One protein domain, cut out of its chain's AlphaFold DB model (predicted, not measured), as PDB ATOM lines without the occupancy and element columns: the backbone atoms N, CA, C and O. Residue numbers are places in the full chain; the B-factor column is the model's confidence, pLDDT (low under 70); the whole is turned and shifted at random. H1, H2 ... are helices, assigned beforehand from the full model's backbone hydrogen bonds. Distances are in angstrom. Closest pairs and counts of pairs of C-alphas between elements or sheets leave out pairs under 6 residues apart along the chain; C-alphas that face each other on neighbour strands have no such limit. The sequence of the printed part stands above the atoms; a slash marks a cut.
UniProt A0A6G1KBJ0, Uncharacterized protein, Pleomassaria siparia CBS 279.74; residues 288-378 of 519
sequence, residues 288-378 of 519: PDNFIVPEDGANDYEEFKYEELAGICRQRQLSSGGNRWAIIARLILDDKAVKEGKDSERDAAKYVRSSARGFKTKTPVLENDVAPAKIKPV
ATOM      1  N   PRO A 288    -128.384  19.999 -31.456       92.00
ATOM      2  CA  PRO A 288    -127.703  21.000 -32.270       92.00
ATOM      3  C   PRO A 288    -126.965  20.295 -33.413       92.00
ATOM      4  O   PRO A 288    -126.452  19.198 -33.207       92.00
ATOM      5  N   ASP A 289    -126.890  20.922 -34.583       92.75
ATOM      6  CA  ASP A 289    -126.284  20.292 -35.766       92.75
ATOM      7  C   ASP A 289    -124.776  20.030 -35.559       92.75
ATOM      8  O   ASP A 289    -124.268  18.971 -35.916       92.75
ATOM      9  N   ASN A 290    -124.088  20.928 -34.844       90.06
ATOM     10  CA  ASN A 290    -122.668  20.814 -34.484       90.06
ATOM     11  C   ASN A 290    -122.463  20.048 -33.160       90.06
ATOM     12  O   ASN A 290    -121.781  20.530 -32.250       90.06
ATOM     13  N   PHE A 291    -123.123  18.904 -32.983       91.81
ATOM     14  CA  PHE A 291    -122.964  18.096 -31.771       91.81
ATOM     15  C   PHE A 291    -121.696  17.235 -31.833       91.81
ATOM     16  O   PHE A 291    -121.488  16.508 -32.800       91.81
ATOM     17  N   ILE A 292    -120.872  17.296 -30.782       92.19
ATOM     18  CA  ILE A 292    -119.643  16.500 -30.667       92.19
ATOM     19  C   ILE A 292    -120.020  15.016 -30.613       92.19
ATOM     20  O   ILE A 292    -120.752  14.597 -29.716       92.19
ATOM     21  N   VAL A 293    -119.520  14.233 -31.566       92.25
ATOM     22  CA  VAL A 293    -119.679  12.775 -31.581       92.25
ATOM     23  C   VAL A 293    -118.713  12.166 -30.548       92.25
ATOM     24  O   VAL A 293    -117.556  12.597 -30.500       92.25
ATOM     25  N   PRO A 294    -119.152  11.218 -29.695       91.81
ATOM     26  CA  PRO A 294    -118.249  10.455 -28.834       91.81
ATOM     27  C   PRO A 294    -117.175   9.720 -29.653       91.81
ATOM     28  O   PRO A 294    -117.410   9.357 -30.802       91.81
ATOM     29  N   GLU A 295    -115.999   9.491 -29.070       91.19
ATOM     30  CA  GLU A 295    -115.000   8.601 -29.681       91.19
ATOM     31  C   GLU A 295    -115.425   7.135 -29.561       91.19
ATOM     32  O   GLU A 295    -116.148   6.774 -28.630       91.19
ATOM     33  N   ASP A 296    -114.932   6.279 -30.459       91.38
ATOM     34  CA  ASP A 296    -115.170   4.838 -30.383       91.38
ATOM     35  C   ASP A 296    -114.712   4.283 -29.020       91.38
ATOM     36  O   ASP A 296    -113.561   4.450 -28.604       91.38
ATOM     37  N   GLY A 297    -115.641   3.643 -28.303       90.06
ATOM     38  CA  GLY A 297    -115.438   3.134 -26.942       90.06
ATOM     39  C   GLY A 297    -115.774   4.112 -25.804       90.06
ATOM     40  O   GLY A 297    -115.727   3.709 -24.644       90.06
ATOM     41  N   ALA A 298    -116.143   5.366 -26.089       90.81
ATOM     42  CA  ALA A 298    -116.699   6.272 -25.081       90.81
ATOM     43  C   ALA A 298    -118.153   5.896 -24.717       90.81
ATOM     44  O   ALA A 298    -118.863   5.257 -25.493       90.81
ATOM     45  N   ASN A 299    -118.617   6.306 -23.532       94.38
ATOM     46  CA  ASN A 299    -119.975   5.991 -23.077       94.38
ATOM     47  C   ASN A 299    -121.024   6.756 -23.906       94.38
ATOM     48  O   ASN A 299    -120.927   7.979 -24.042       94.38
ATOM     49  N   ASP A 300    -122.071   6.078 -24.392       95.50
ATOM     50  CA  ASP A 300    -123.133   6.762 -25.136       95.50
ATOM     51  C   ASP A 300    -124.094   7.508 -24.196       95.50
ATOM     52  O   ASP A 300    -125.080   6.998 -23.656       95.50
ATOM     53  N   TYR A 301    -123.780   8.782 -23.986       96.38
ATOM     54  CA  TYR A 301    -124.552   9.668 -23.132       96.38
ATOM     55  C   TYR A 301    -125.950  10.018 -23.685       96.38
ATOM     56  O   TYR A 301    -126.743  10.661 -22.982       96.38
ATOM     57  N   GLU A 302    -126.294   9.618 -24.918       96.06
ATOM     58  CA  GLU A 302    -127.610   9.870 -25.511       96.06
ATOM     59  C   GLU A 302    -128.732   8.963 -24.999       96.06
ATOM     60  O   GLU A 302    -129.901   9.282 -25.235       96.06
ATOM     61  N   GLU A 303    -128.439   7.928 -24.214       95.88
ATOM     62  CA  GLU A 303    -129.476   7.093 -23.591       95.88
ATOM     63  C   GLU A 303    -130.019   7.695 -22.281       95.88
ATOM     64  O   GLU A 303    -131.204   7.568 -21.952       95.88
ATOM     65  N   PHE A 304    -129.187   8.442 -21.549       96.38
ATOM     66  CA  PHE A 304    -129.512   8.915 -20.200       96.38
ATOM     67  C   PHE A 304    -130.464  10.118 -20.167       96.38
ATOM     68  O   PHE A 304    -130.429  11.046 -20.989       96.38
ATOM     69  N   LYS A 305    -131.308  10.166 -19.137       96.62
ATOM     70  CA  LYS A 305    -132.183  11.309 -18.852       96.62
ATOM     71  C   LYS A 305    -131.369  12.482 -18.311       96.62
ATOM     72  O   LYS A 305    -130.314  12.324 -17.707       96.62
ATOM     73  N   TYR A 306    -131.910  13.693 -18.460       95.62
ATOM     74  CA  TYR A 306    -131.269  14.924 -17.979       95.62
ATOM     75  C   TYR A 306    -130.858  14.861 -16.494       95.62
ATOM     76  O   TYR A 306    -129.809  15.375 -16.118       95.62
ATOM     77  N   GLU A 307    -131.672  14.230 -15.643       95.56
ATOM     78  CA  GLU A 307    -131.400  14.114 -14.204       95.56
ATOM     79  C   GLU A 307    -130.224  13.183 -13.883       95.56
ATOM     80  O   GLU A 307    -129.458  13.473 -12.963       95.56
ATOM     81  N   GLU A 308    -130.069  12.114 -14.667       95.88
ATOM     82  CA  GLU A 308    -128.987  11.128 -14.579       95.88
ATOM     83  C   GLU A 308    -127.675  11.763 -15.065       95.88
ATOM     84  O   GLU A 308    -126.699  11.785 -14.319       95.88
ATOM     85  N   LEU A 309    -127.697  12.427 -16.229       96.50
ATOM     86  CA  LEU A 309    -126.581  13.221 -16.768       96.50
ATOM     87  C   LEU A 309    -126.117  14.314 -15.788       96.50
ATOM     88  O   LEU A 309    -124.929  14.458 -15.506       96.50
ATOM     89  N   ALA A 310    -127.056  15.058 -15.193       95.50
ATOM     90  CA  ALA A 310    -126.742  16.039 -14.156       95.50
ATOM     91  C   ALA A 310    -126.223  15.389 -12.856       95.50
ATOM     92  O   ALA A 310    -125.523  16.048 -12.084       95.50
ATOM     93  N   GLY A 311    -126.566  14.123 -12.593       94.62
ATOM     94  CA  GLY A 311    -125.983  13.289 -11.542       94.62
ATOM     95  C   GLY A 311    -124.513  12.975 -11.814       94.62
ATOM     96  O   GLY A 311    -123.676  13.302 -10.973       94.62
ATOM     97  N   ILE A 312    -124.206  12.455 -13.007       95.56
ATOM     98  CA  ILE A 312    -122.844  12.118 -13.456       95.56
ATOM     99  C   ILE A 312    -121.948  13.365 -13.402       95.56
ATOM    100  O   ILE A 312    -120.908  13.347 -12.744       95.56
ATOM    101  N   CYS A 313    -122.390  14.507 -13.949       95.31
ATOM    102  CA  CYS A 313    -121.629  15.758 -13.837       95.31
ATOM    103  C   CYS A 313    -121.331  16.153 -12.385       95.31
ATOM    104  O   CYS A 313    -120.231  16.604 -12.092       95.31
ATOM    105  N   ARG A 314    -122.278  15.986 -11.449       92.38
ATOM    106  CA  ARG A 314    -122.030  16.298 -10.027       92.38
ATOM    107  C   ARG A 314    -121.028  15.336  -9.390       92.38
ATOM    108  O   ARG A 314    -120.219  15.786  -8.583       92.38
ATOM    109  N   GLN A 315    -121.073  14.056  -9.751       92.25
ATOM    110  CA  GLN A 315    -120.129  13.034  -9.295       92.25
ATOM    111  C   GLN A 315    -118.700  13.340  -9.769       92.25
ATOM    112  O   GLN A 315    -117.766  13.261  -8.973       92.25
ATOM    113  N   ARG A 316    -118.552  13.814 -11.012       93.50
ATOM    114  CA  ARG A 316    -117.280  14.265 -11.602       93.50
ATOM    115  C   ARG A 316    -116.921  15.742 -11.330       93.50
ATOM    116  O   ARG A 316    -115.972  16.263 -11.894       93.50
ATOM    117  N   GLN A 317    -117.661  16.431 -10.455       93.25
ATOM    118  CA  GLN A 317    -117.490  17.858 -10.102       93.25
ATOM    119  C   GLN A 317    -117.630  18.884 -11.258       93.25
ATOM    120  O   GLN A 317    -117.259  20.048 -11.100       93.25
ATOM    121  N   LEU A 318    -118.234  18.503 -12.383       94.69
ATOM    122  CA  LEU A 318    -118.481  19.344 -13.559       94.69
ATOM    123  C   LEU A 318    -119.691  20.280 -13.415       94.69
ATOM    124  O   LEU A 318    -120.593  20.091 -12.584       94.69
ATOM    125  N   SER A 319    -119.771  21.284 -14.292       93.94
ATOM    126  CA  SER A 319    -120.888  22.231 -14.317       93.94
ATOM    127  C   SER A 319    -122.206  21.610 -14.859       93.94
ATOM    128  O   SER A 319    -122.492  21.526 -16.053       93.94
ATOM    129  N   SER A 320    -123.086  21.186 -13.941       94.19
ATOM    130  CA  SER A 320    -124.384  20.525 -14.238       94.19
ATOM    131  C   SER A 320    -125.525  21.454 -14.722       94.19
ATOM    132  O   SER A 320    -126.703  21.159 -14.515       94.19
ATOM    133  N   GLY A 321    -125.206  22.611 -15.313       93.62
ATOM    134  CA  GLY A 321    -126.189  23.623 -15.724       93.62
ATOM    135  C   GLY A 321    -126.229  23.851 -17.235       93.62
ATOM    136  O   GLY A 321    -125.233  24.280 -17.814       93.62
ATOM    137  N   GLY A 322    -127.379  23.622 -17.871       95.19
ATOM    138  CA  GLY A 322    -127.567  23.845 -19.307       95.19
ATOM    139  C   GLY A 322    -128.848  23.199 -19.834       95.19
ATOM    140  O   GLY A 322    -129.712  22.798 -19.058       95.19
ATOM    141  N   ASN A 323    -128.964  23.076 -21.157       95.62
ATOM    142  CA  ASN A 323    -129.872  22.098 -21.761       95.62
ATOM    143  C   ASN A 323    -129.217  20.698 -21.733       95.62
ATOM    144  O   ASN A 323    -128.038  20.570 -21.402       95.62
ATOM    145  N   ARG A 324    -129.965  19.643 -22.088       95.94
ATOM    146  CA  ARG A 324    -129.442  18.261 -22.109       95.94
ATOM    147  C   ARG A 324    -128.159  18.134 -22.935       95.94
ATOM    148  O   ARG A 324    -127.183  17.573 -22.457       95.94
ATOM    149  N   TRP A 325    -128.162  18.690 -24.144       96.44
ATOM    150  CA  TRP A 325    -127.054  18.579 -25.091       96.44
ATOM    151  C   TRP A 325    -125.767  19.252 -24.591       96.44
ATOM    152  O   TRP A 325    -124.695  18.687 -24.761       96.44
ATOM    153  N   ALA A 326    -125.859  20.384 -23.885       95.94
ATOM    154  CA  ALA A 326    -124.705  21.024 -23.251       95.94
ATOM    155  C   ALA A 326    -124.124  20.197 -22.090       95.94
ATOM    156  O   ALA A 326    -122.920  20.235 -21.863       95.94
ATOM    157  N   ILE A 327    -124.959  19.447 -21.359       96.75
ATOM    158  CA  ILE A 327    -124.474  18.529 -20.318       96.75
ATOM    159  C   ILE A 327    -123.752  17.336 -20.955       96.75
ATOM    160  O   ILE A 327    -122.664  16.994 -20.503       96.75
ATOM    161  N   ILE A 328    -124.300  16.753 -22.027       96.44
ATOM    162  CA  ILE A 328    -123.631  15.651 -22.734       96.44
ATOM    163  C   ILE A 328    -122.294  16.110 -23.332       96.44
ATOM    164  O   ILE A 328    -121.279  15.466 -23.102       96.44
ATOM    165  N   ALA A 329    -122.262  17.252 -24.027       96.31
ATOM    166  CA  ALA A 329    -121.028  17.774 -24.618       96.31
ATOM    167  C   ALA A 329    -119.915  17.983 -23.571       96.31
ATOM    168  O   ALA A 329    -118.756  17.698 -23.847       96.31
ATOM    169  N   ARG A 330    -120.258  18.411 -22.344       96.25
ATOM    170  CA  ARG A 330    -119.293  18.499 -21.234       96.25
ATOM    171  C   ARG A 330    -118.801  17.147 -20.735       96.25
ATOM    172  O   ARG A 330    -117.649  17.067 -20.336       96.25
ATOM    173  N   LEU A 331    -119.651  16.120 -20.714       96.75
ATOM    174  CA  LEU A 331    -119.242  14.770 -20.311       96.75
ATOM    175  C   LEU A 331    -118.286  14.154 -21.340       96.75
ATOM    176  O   LEU A 331    -117.259  13.619 -20.947       96.75
ATOM    177  N   ILE A 332    -118.553  14.340 -22.638       96.12
ATOM    178  CA  ILE A 332    -117.650  13.910 -23.721       96.12
ATOM    179  C   ILE A 332    -116.295  14.641 -23.639       96.12
ATOM    180  O   ILE A 332    -115.247  14.019 -23.794       96.12
ATOM    181  N   LEU A 333    -116.296  15.953 -23.374       95.38
ATOM    182  CA  LEU A 333    -115.056  16.724 -23.200       95.38
ATOM    183  C   LEU A 333    -114.288  16.336 -21.923       95.38
ATOM    184  O   LEU A 333    -113.063  16.330 -21.939       95.38
ATOM    185  N   ASP A 334    -114.984  15.989 -20.839       95.75
ATOM    186  CA  ASP A 334    -114.365  15.486 -19.605       95.75
ATOM    187  C   ASP A 334    -113.751  14.090 -19.791       95.75
ATOM    188  O   ASP A 334    -112.631  13.877 -19.341       95.75
ATOM    189  N   ASP A 335    -114.424  13.176 -20.503       95.12
ATOM    190  CA  ASP A 335    -113.859  11.869 -20.881       95.12
ATOM    191  C   ASP A 335    -112.562  12.040 -21.695       95.12
ATOM    192  O   ASP A 335    -111.554  11.407 -21.379       95.12
ATOM    193  N   LYS A 336    -112.551  12.939 -22.694       94.44
ATOM    194  CA  LYS A 336    -111.343  13.270 -23.475       94.44
ATOM    195  C   LYS A 336    -110.234  13.853 -22.595       94.44
ATOM    196  O   LYS A 336    -109.117  13.349 -22.618       94.44
ATOM    197  N   ALA A 337    -110.540  14.851 -21.763       94.25
ATOM    198  CA  ALA A 337    -109.556  15.470 -20.872       94.25
ATOM    199  C   ALA A 337    -108.952  14.467 -19.869       94.25
ATOM    200  O   ALA A 337    -107.754  14.516 -19.604       94.25
ATOM    201  N   VAL A 338    -109.752  13.530 -19.343       93.69
ATOM    202  CA  VAL A 338    -109.271  12.447 -18.466       93.69
ATOM    203  C   VAL A 338    -108.399  11.449 -19.238       93.69
ATOM    204  O   VAL A 338    -107.342  11.071 -18.740       93.69
ATOM    205  N   LYS A 339    -108.795  11.062 -20.458       93.12
ATOM    206  CA  LYS A 339    -108.029  10.163 -21.344       93.12
ATOM    207  C   LYS A 339    -106.683  10.762 -21.777       93.12
ATOM    208  O   LYS A 339    -105.707  10.030 -21.896       93.12
ATOM    209  N   GLU A 340    -106.623  12.079 -21.973       94.44
ATOM    210  CA  GLU A 340    -105.411  12.834 -22.331       94.44
ATOM    211  C   GLU A 340    -104.575  13.290 -21.114       94.44
ATOM    212  O   GLU A 340    -103.504  13.866 -21.291       94.44
ATOM    213  N   GLY A 341    -105.047  13.082 -19.877       94.19
ATOM    214  CA  GLY A 341    -104.369  13.544 -18.654       94.19
ATOM    215  C   GLY A 341    -104.431  15.062 -18.400       94.19
ATOM    216  O   GLY A 341    -103.751  15.574 -17.510       94.19
ATOM    217  N   LYS A 342    -105.261  15.803 -19.143       93.31
ATOM    218  CA  LYS A 342    -105.395  17.271 -19.087       93.31
ATOM    219  C   LYS A 342    -106.382  17.732 -18.010       93.31
ATOM    220  O   LYS A 342    -107.375  18.409 -18.284       93.31
ATOM    221  N   ASP A 343    -106.103  17.400 -16.750       87.44
ATOM    222  CA  ASP A 343    -106.978  17.743 -15.613       87.44
ATOM    223  C   ASP A 343    -107.247  19.262 -15.459       87.44
ATOM    224  O   ASP A 343    -108.265  19.658 -14.884       87.44
ATOM    225  N   SER A 344    -106.370  20.123 -15.991       85.06
ATOM    226  CA  SER A 344    -106.497  21.589 -15.980       85.06
ATOM    227  C   SER A 344    -107.578  22.152 -16.915       85.06
ATOM    228  O   SER A 344    -108.057  23.259 -16.670       85.06
ATOM    229  N   GLU A 345    -107.982  21.419 -17.958       88.62
ATOM    230  CA  GLU A 345    -108.940  21.888 -18.978       88.62
ATOM    231  C   GLU A 345    -110.405  21.552 -18.645       88.62
ATOM    232  O   GLU A 345    -111.339  22.004 -19.311       88.62
ATOM    233  N   ARG A 346    -110.631  20.778 -17.580       90.12
ATOM    234  CA  ARG A 346    -111.958  20.302 -17.170       90.12
ATOM    235  C   ARG A 346    -112.852  21.471 -16.737       90.12
ATOM    236  O   ARG A 346    -112.439  22.306 -15.931       90.12
ATOM    237  N   ASP A 347    -114.119  21.500 -17.181       88.75
ATOM    238  CA  ASP A 347    -115.135  22.495 -16.759       88.75
ATOM    239  C   ASP A 347    -115.643  22.223 -15.326       88.75
ATOM    240  O   ASP A 347    -116.828  21.965 -15.061       88.75
ATOM    241  N   ALA A 348    -114.699  22.252 -14.384       88.94
ATOM    242  CA  ALA A 348    -114.918  22.100 -12.964       88.94
ATOM    243  C   ALA A 348    -115.869  23.195 -12.469       88.94
ATOM    244  O   ALA A 348    -115.701  24.393 -12.723       88.94
ATOM    245  N   ALA A 349    -116.892  22.793 -11.719       84.81
ATOM    246  CA  ALA A 349    -117.899  23.706 -11.220       84.81
ATOM    247  C   ALA A 349    -117.256  24.782 -10.324       84.81
ATOM    248  O   ALA A 349    -116.919  24.516  -9.170       84.81
ATOM    249  N   LYS A 350    -117.189  26.031 -10.826       82.56
ATOM    250  CA  LYS A 350    -116.625  27.225 -10.140       82.56
ATOM    251  C   LYS A 350    -117.071  27.412  -8.685       82.56
ATOM    252  O   LYS A 350    -116.410  28.111  -7.919       82.56
ATOM    253  N   TYR A 351    -118.194  26.805  -8.305       72.06
ATOM    254  CA  TYR A 351    -118.601  26.635  -6.920       72.06
ATOM    255  C   TYR A 351    -119.062  25.197  -6.685       72.06
ATOM    256  O   TYR A 351    -120.158  24.820  -7.110       72.06
ATOM    257  N   VAL A 352    -118.290  24.438  -5.902       67.88
ATOM    258  CA  VAL A 352    -118.812  23.256  -5.209       67.88
ATOM    259  C   VAL A 352    -119.926  23.743  -4.284       67.88
ATOM    260  O   VAL A 352    -119.675  24.308  -3.217       67.88
ATOM    261  N   ARG A 353    -121.184  23.579  -4.711       65.69
ATOM    262  CA  ARG A 353    -122.338  23.804  -3.836       65.69
ATOM    263  C   ARG A 353    -122.253  22.771  -2.722       65.69
ATOM    264  O   ARG A 353    -122.533  21.600  -2.958       65.69
ATOM    265  N   SER A 354    -121.875  23.221  -1.525       59.59
ATOM    266  CA  SER A 354    -121.936  22.414  -0.310       59.59
ATOM    267  C   SER A 354    -123.303  21.731  -0.243       59.59
ATOM    268  O   SER A 354    -124.347  22.368  -0.404       59.59
ATOM    269  N   SER A 355    -123.282  20.408  -0.097       53.38
ATOM    270  CA  SER A 355    -124.338  19.470  -0.504       53.38
ATOM    271  C   SER A 355    -125.585  19.456   0.397       53.38
ATOM    272  O   SER A 355    -126.281  18.450   0.491       53.38
ATOM    273  N   ALA A 356    -125.926  20.591   1.017       53.53
ATOM    274  CA  ALA A 356    -127.010  20.763   1.989       53.53
ATOM    275  C   ALA A 356    -128.426  20.430   1.463       53.53
ATOM    276  O   ALA A 356    -129.390  20.438   2.224       53.53
ATOM    277  N   ARG A 357    -128.573  20.128   0.167       69.19
ATOM    278  CA  ARG A 357    -129.742  19.437  -0.387       69.19
ATOM    279  C   ARG A 357    -129.263  18.156  -1.056       69.19
ATOM    280  O   ARG A 357    -128.828  18.193  -2.205       69.19
ATOM    281  N   GLY A 358    -129.353  17.040  -0.333       69.69
ATOM    282  CA  GLY A 358    -129.100  15.714  -0.892       69.69
ATOM    283  C   GLY A 358    -130.048  15.454  -2.062       69.69
ATOM    284  O   GLY A 358    -131.264  15.368  -1.876       69.69
ATOM    285  N   PHE A 359    -129.501  15.367  -3.273       74.44
ATOM    286  CA  PHE A 359    -130.265  14.969  -4.450       74.44
ATOM    287  C   PHE A 359    -130.605  13.481  -4.334       74.44
ATOM    288  O   PHE A 359    -129.722  12.655  -4.141       74.44
ATOM    289  N   LYS A 360    -131.896  13.145  -4.443       82.38
ATOM    290  CA  LYS A 360    -132.400  11.762  -4.330       82.38
ATOM    291  C   LYS A 360    -132.327  10.967  -5.642       82.38
ATOM    292  O   LYS A 360    -132.714   9.804  -5.673       82.38
ATOM    293  N   THR A 361    -131.878  11.598  -6.725       81.88
ATOM    294  CA  THR A 361    -131.682  10.970  -8.036       81.88
ATOM    295  C   THR A 361    -130.544   9.959  -7.936       81.88
ATOM    296  O   THR A 361    -129.406  10.361  -7.690       81.88
ATOM    297  N   LYS A 362    -130.841   8.669  -8.122       87.25
ATOM    298  CA  LYS A 362    -129.813   7.630  -8.238       87.25
ATOM    299  C   LYS A 362    -129.004   7.901  -9.511       87.25
ATOM    300  O   LYS A 362    -129.583   7.886 -10.593       87.25
ATOM    301  N   THR A 363    -127.709   8.178  -9.384       87.00
ATOM    302  CA  THR A 363    -126.817   8.230 -10.549       87.00
ATOM    303  C   THR A 363    -126.651   6.802 -11.084       87.00
ATOM    304  O   THR A 363    -126.429   5.903 -10.267       87.00
ATOM    305  N   PRO A 364    -126.789   6.555 -12.397       90.44
ATOM    306  CA  PRO A 364    -126.415   5.270 -12.976       90.44
ATOM    307  C   PRO A 364    -124.908   5.050 -12.803       90.44
ATOM    308  O   PRO A 364    -124.130   6.001 -12.851       90.44
ATOM    309  N   VAL A 365    -124.506   3.800 -12.583       90.88
ATOM    310  CA  VAL A 365    -123.090   3.417 -12.563       90.88
ATOM    311  C   VAL A 365    -122.660   3.224 -14.014       90.88
ATOM    312  O   VAL A 365    -123.248   2.398 -14.707       90.88
ATOM    313  N   LEU A 366    -121.684   4.005 -14.474       89.94
ATOM    314  CA  LEU A 366    -121.052   3.806 -15.778       89.94
ATOM    315  C   LEU A 366    -119.944   2.762 -15.630       89.94
ATOM    316  O   LEU A 366    -119.160   2.824 -14.687       89.94
ATOM    317  N   GLU A 367    -119.877   1.819 -16.564       85.31
ATOM    318  CA  GLU A 367    -118.936   0.692 -16.511       85.31
ATOM    319  C   GLU A 367    -117.469   1.143 -16.665       85.31
ATOM    320  O   GLU A 367    -116.569   0.542 -16.086       85.31
ATOM    321  N   ASN A 368    -117.249   2.274 -17.348       79.50
ATOM    322  CA  ASN A 368    -115.931   2.850 -17.638       79.50
ATOM    323  C   ASN A 368    -115.527   4.028 -16.719       79.50
ATOM    324  O   ASN A 368    -114.586   4.756 -17.034       79.50
ATOM    325  N   ASP A 369    -116.234   4.281 -15.608       73.25
ATOM    326  CA  ASP A 369    -115.949   5.428 -14.725       73.25
ATOM    327  C   ASP A 369    -114.663   5.208 -13.889       73.25
ATOM    328  O   ASP A 369    -114.698   4.807 -12.721       73.25
ATOM    329  N   VAL A 370    -113.504   5.552 -14.464       72.00
ATOM    330  CA  VAL A 370    -112.271   5.786 -13.693       72.00
ATOM    331  C   VAL A 370    -112.530   6.966 -12.757       72.00
ATOM    332  O   VAL A 370    -112.622   8.116 -13.186       72.00
ATOM    333  N   ALA A 371    -112.702   6.680 -11.464       62.84
ATOM    334  CA  ALA A 371    -113.082   7.686 -10.480       62.84
ATOM    335  C   ALA A 371    -112.041   8.825 -10.442       62.84
ATOM    336  O   ALA A 371    -110.898   8.581 -10.046       62.84
ATOM    337  N   PRO A 372    -112.403  10.071 -10.819       64.69
ATOM    338  CA  PRO A 372    -111.426  11.143 -10.938       64.69
ATOM    339  C   PRO A 372    -110.799  11.457  -9.581       64.69
ATOM    340  O   PRO A 372    -111.481  11.456  -8.545       64.69
ATOM    341  N   ALA A 373    -109.500  11.763  -9.590       70.75
ATOM    342  CA  ALA A 373    -108.777  12.173  -8.396       70.75
ATOM    343  C   ALA A 373    -109.537  13.312  -7.695       70.75
ATOM    344  O   ALA A 373    -109.995  14.266  -8.325       70.75
ATOM    345  N   LYS A 374    -109.722  13.203  -6.371       69.44
ATOM    346  CA  LYS A 374    -110.536  14.160  -5.607       69.44
ATOM    347  C   LYS A 374    -109.883  15.544  -5.610       69.44
ATOM    348  O   LYS A 374    -109.093  15.851  -4.715       69.44
ATOM    349  N   ILE A 375    -110.279  16.390  -6.562       64.00
ATOM    350  CA  ILE A 375    -109.921  17.811  -6.613       64.00
ATOM    351  C   ILE A 375    -110.264  18.422  -5.251       64.00
ATOM    352  O   ILE A 375    -111.428  18.436  -4.835       64.00
ATOM    353  N   LYS A 376    -109.242  18.874  -4.515       63.75
ATOM    354  CA  LYS A 376    -109.412  19.469  -3.183       63.75
ATOM    355  C   LYS A 376    -110.074  20.841  -3.367       63.75
ATOM    356  O   LYS A 376    -109.439  21.735  -3.922       63.75
ATOM    357  N   PRO A 377    -111.323  21.061  -2.910       54.78
ATOM    358  CA  PRO A 377    -111.992  22.333  -3.136       54.78
ATOM    359  C   PRO A 377    -111.274  23.442  -2.365       54.78
ATOM    360  O   PRO A 377    -111.202  23.408  -1.132       54.78
ATOM    361  N   VAL A 378    -110.772  24.447  -3.087       54.97
ATOM    362  CA  VAL A 378    -110.123  25.624  -2.497       54.97
ATOM    363  C   VAL A 378    -111.129  26.330  -1.586       54.97
ATOM    364  O   VAL A 378    -112.095  26.945  -2.046       54.97
TER     365      VAL A 378
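What this domain is: This is residues 288 to 378 of the 519 residues of an uncharacterized protein of Pleomassaria siparia CBS 279.74 (UniProt A0A6G1KBJ0). This domain has little regular structure: two helices, H1 and H2, lie side by side at its core, and long stretches with no named element wind about them. H2 lies between H1 and residues 288 to 297, while residues 351 to 363 swing out beyond H1. The 91 printed residues hold H1, then H2, and no named strand; the class is all helix, with 26 residues in named elements. The whole is compact, with a radius of gyration of the C-alphas of 12.9 A, and rounded, spanning 36 by 28 by 25 A.

How they stand to each other: H1, residues 306 to 315, and H2, residues 324 to 339, touch, H2 with residues 324 to 331 alone. Their closest C-alphas, those of Tyr 306 and Arg 324, are 5.6 A apart. They run the same way at a shallow tilt of 32 degrees, only just short of steep. In both helices every O i to N i+4 pair is within hydrogen-bond range.

Where its parts are: H1 begins at C-alpha 306 (-131.269, 14.924, -17.979) and measures 14.3 A. H2 measures 22.9 A, ending at C-alpha 339 (-108.029, 10.163, -21.344).

The domain as a whole: The printed part has no cut. The link from H1 to H2 is short. Confidence is under 70 at residues 352 to 358, 371 to 372 and 374 to 378.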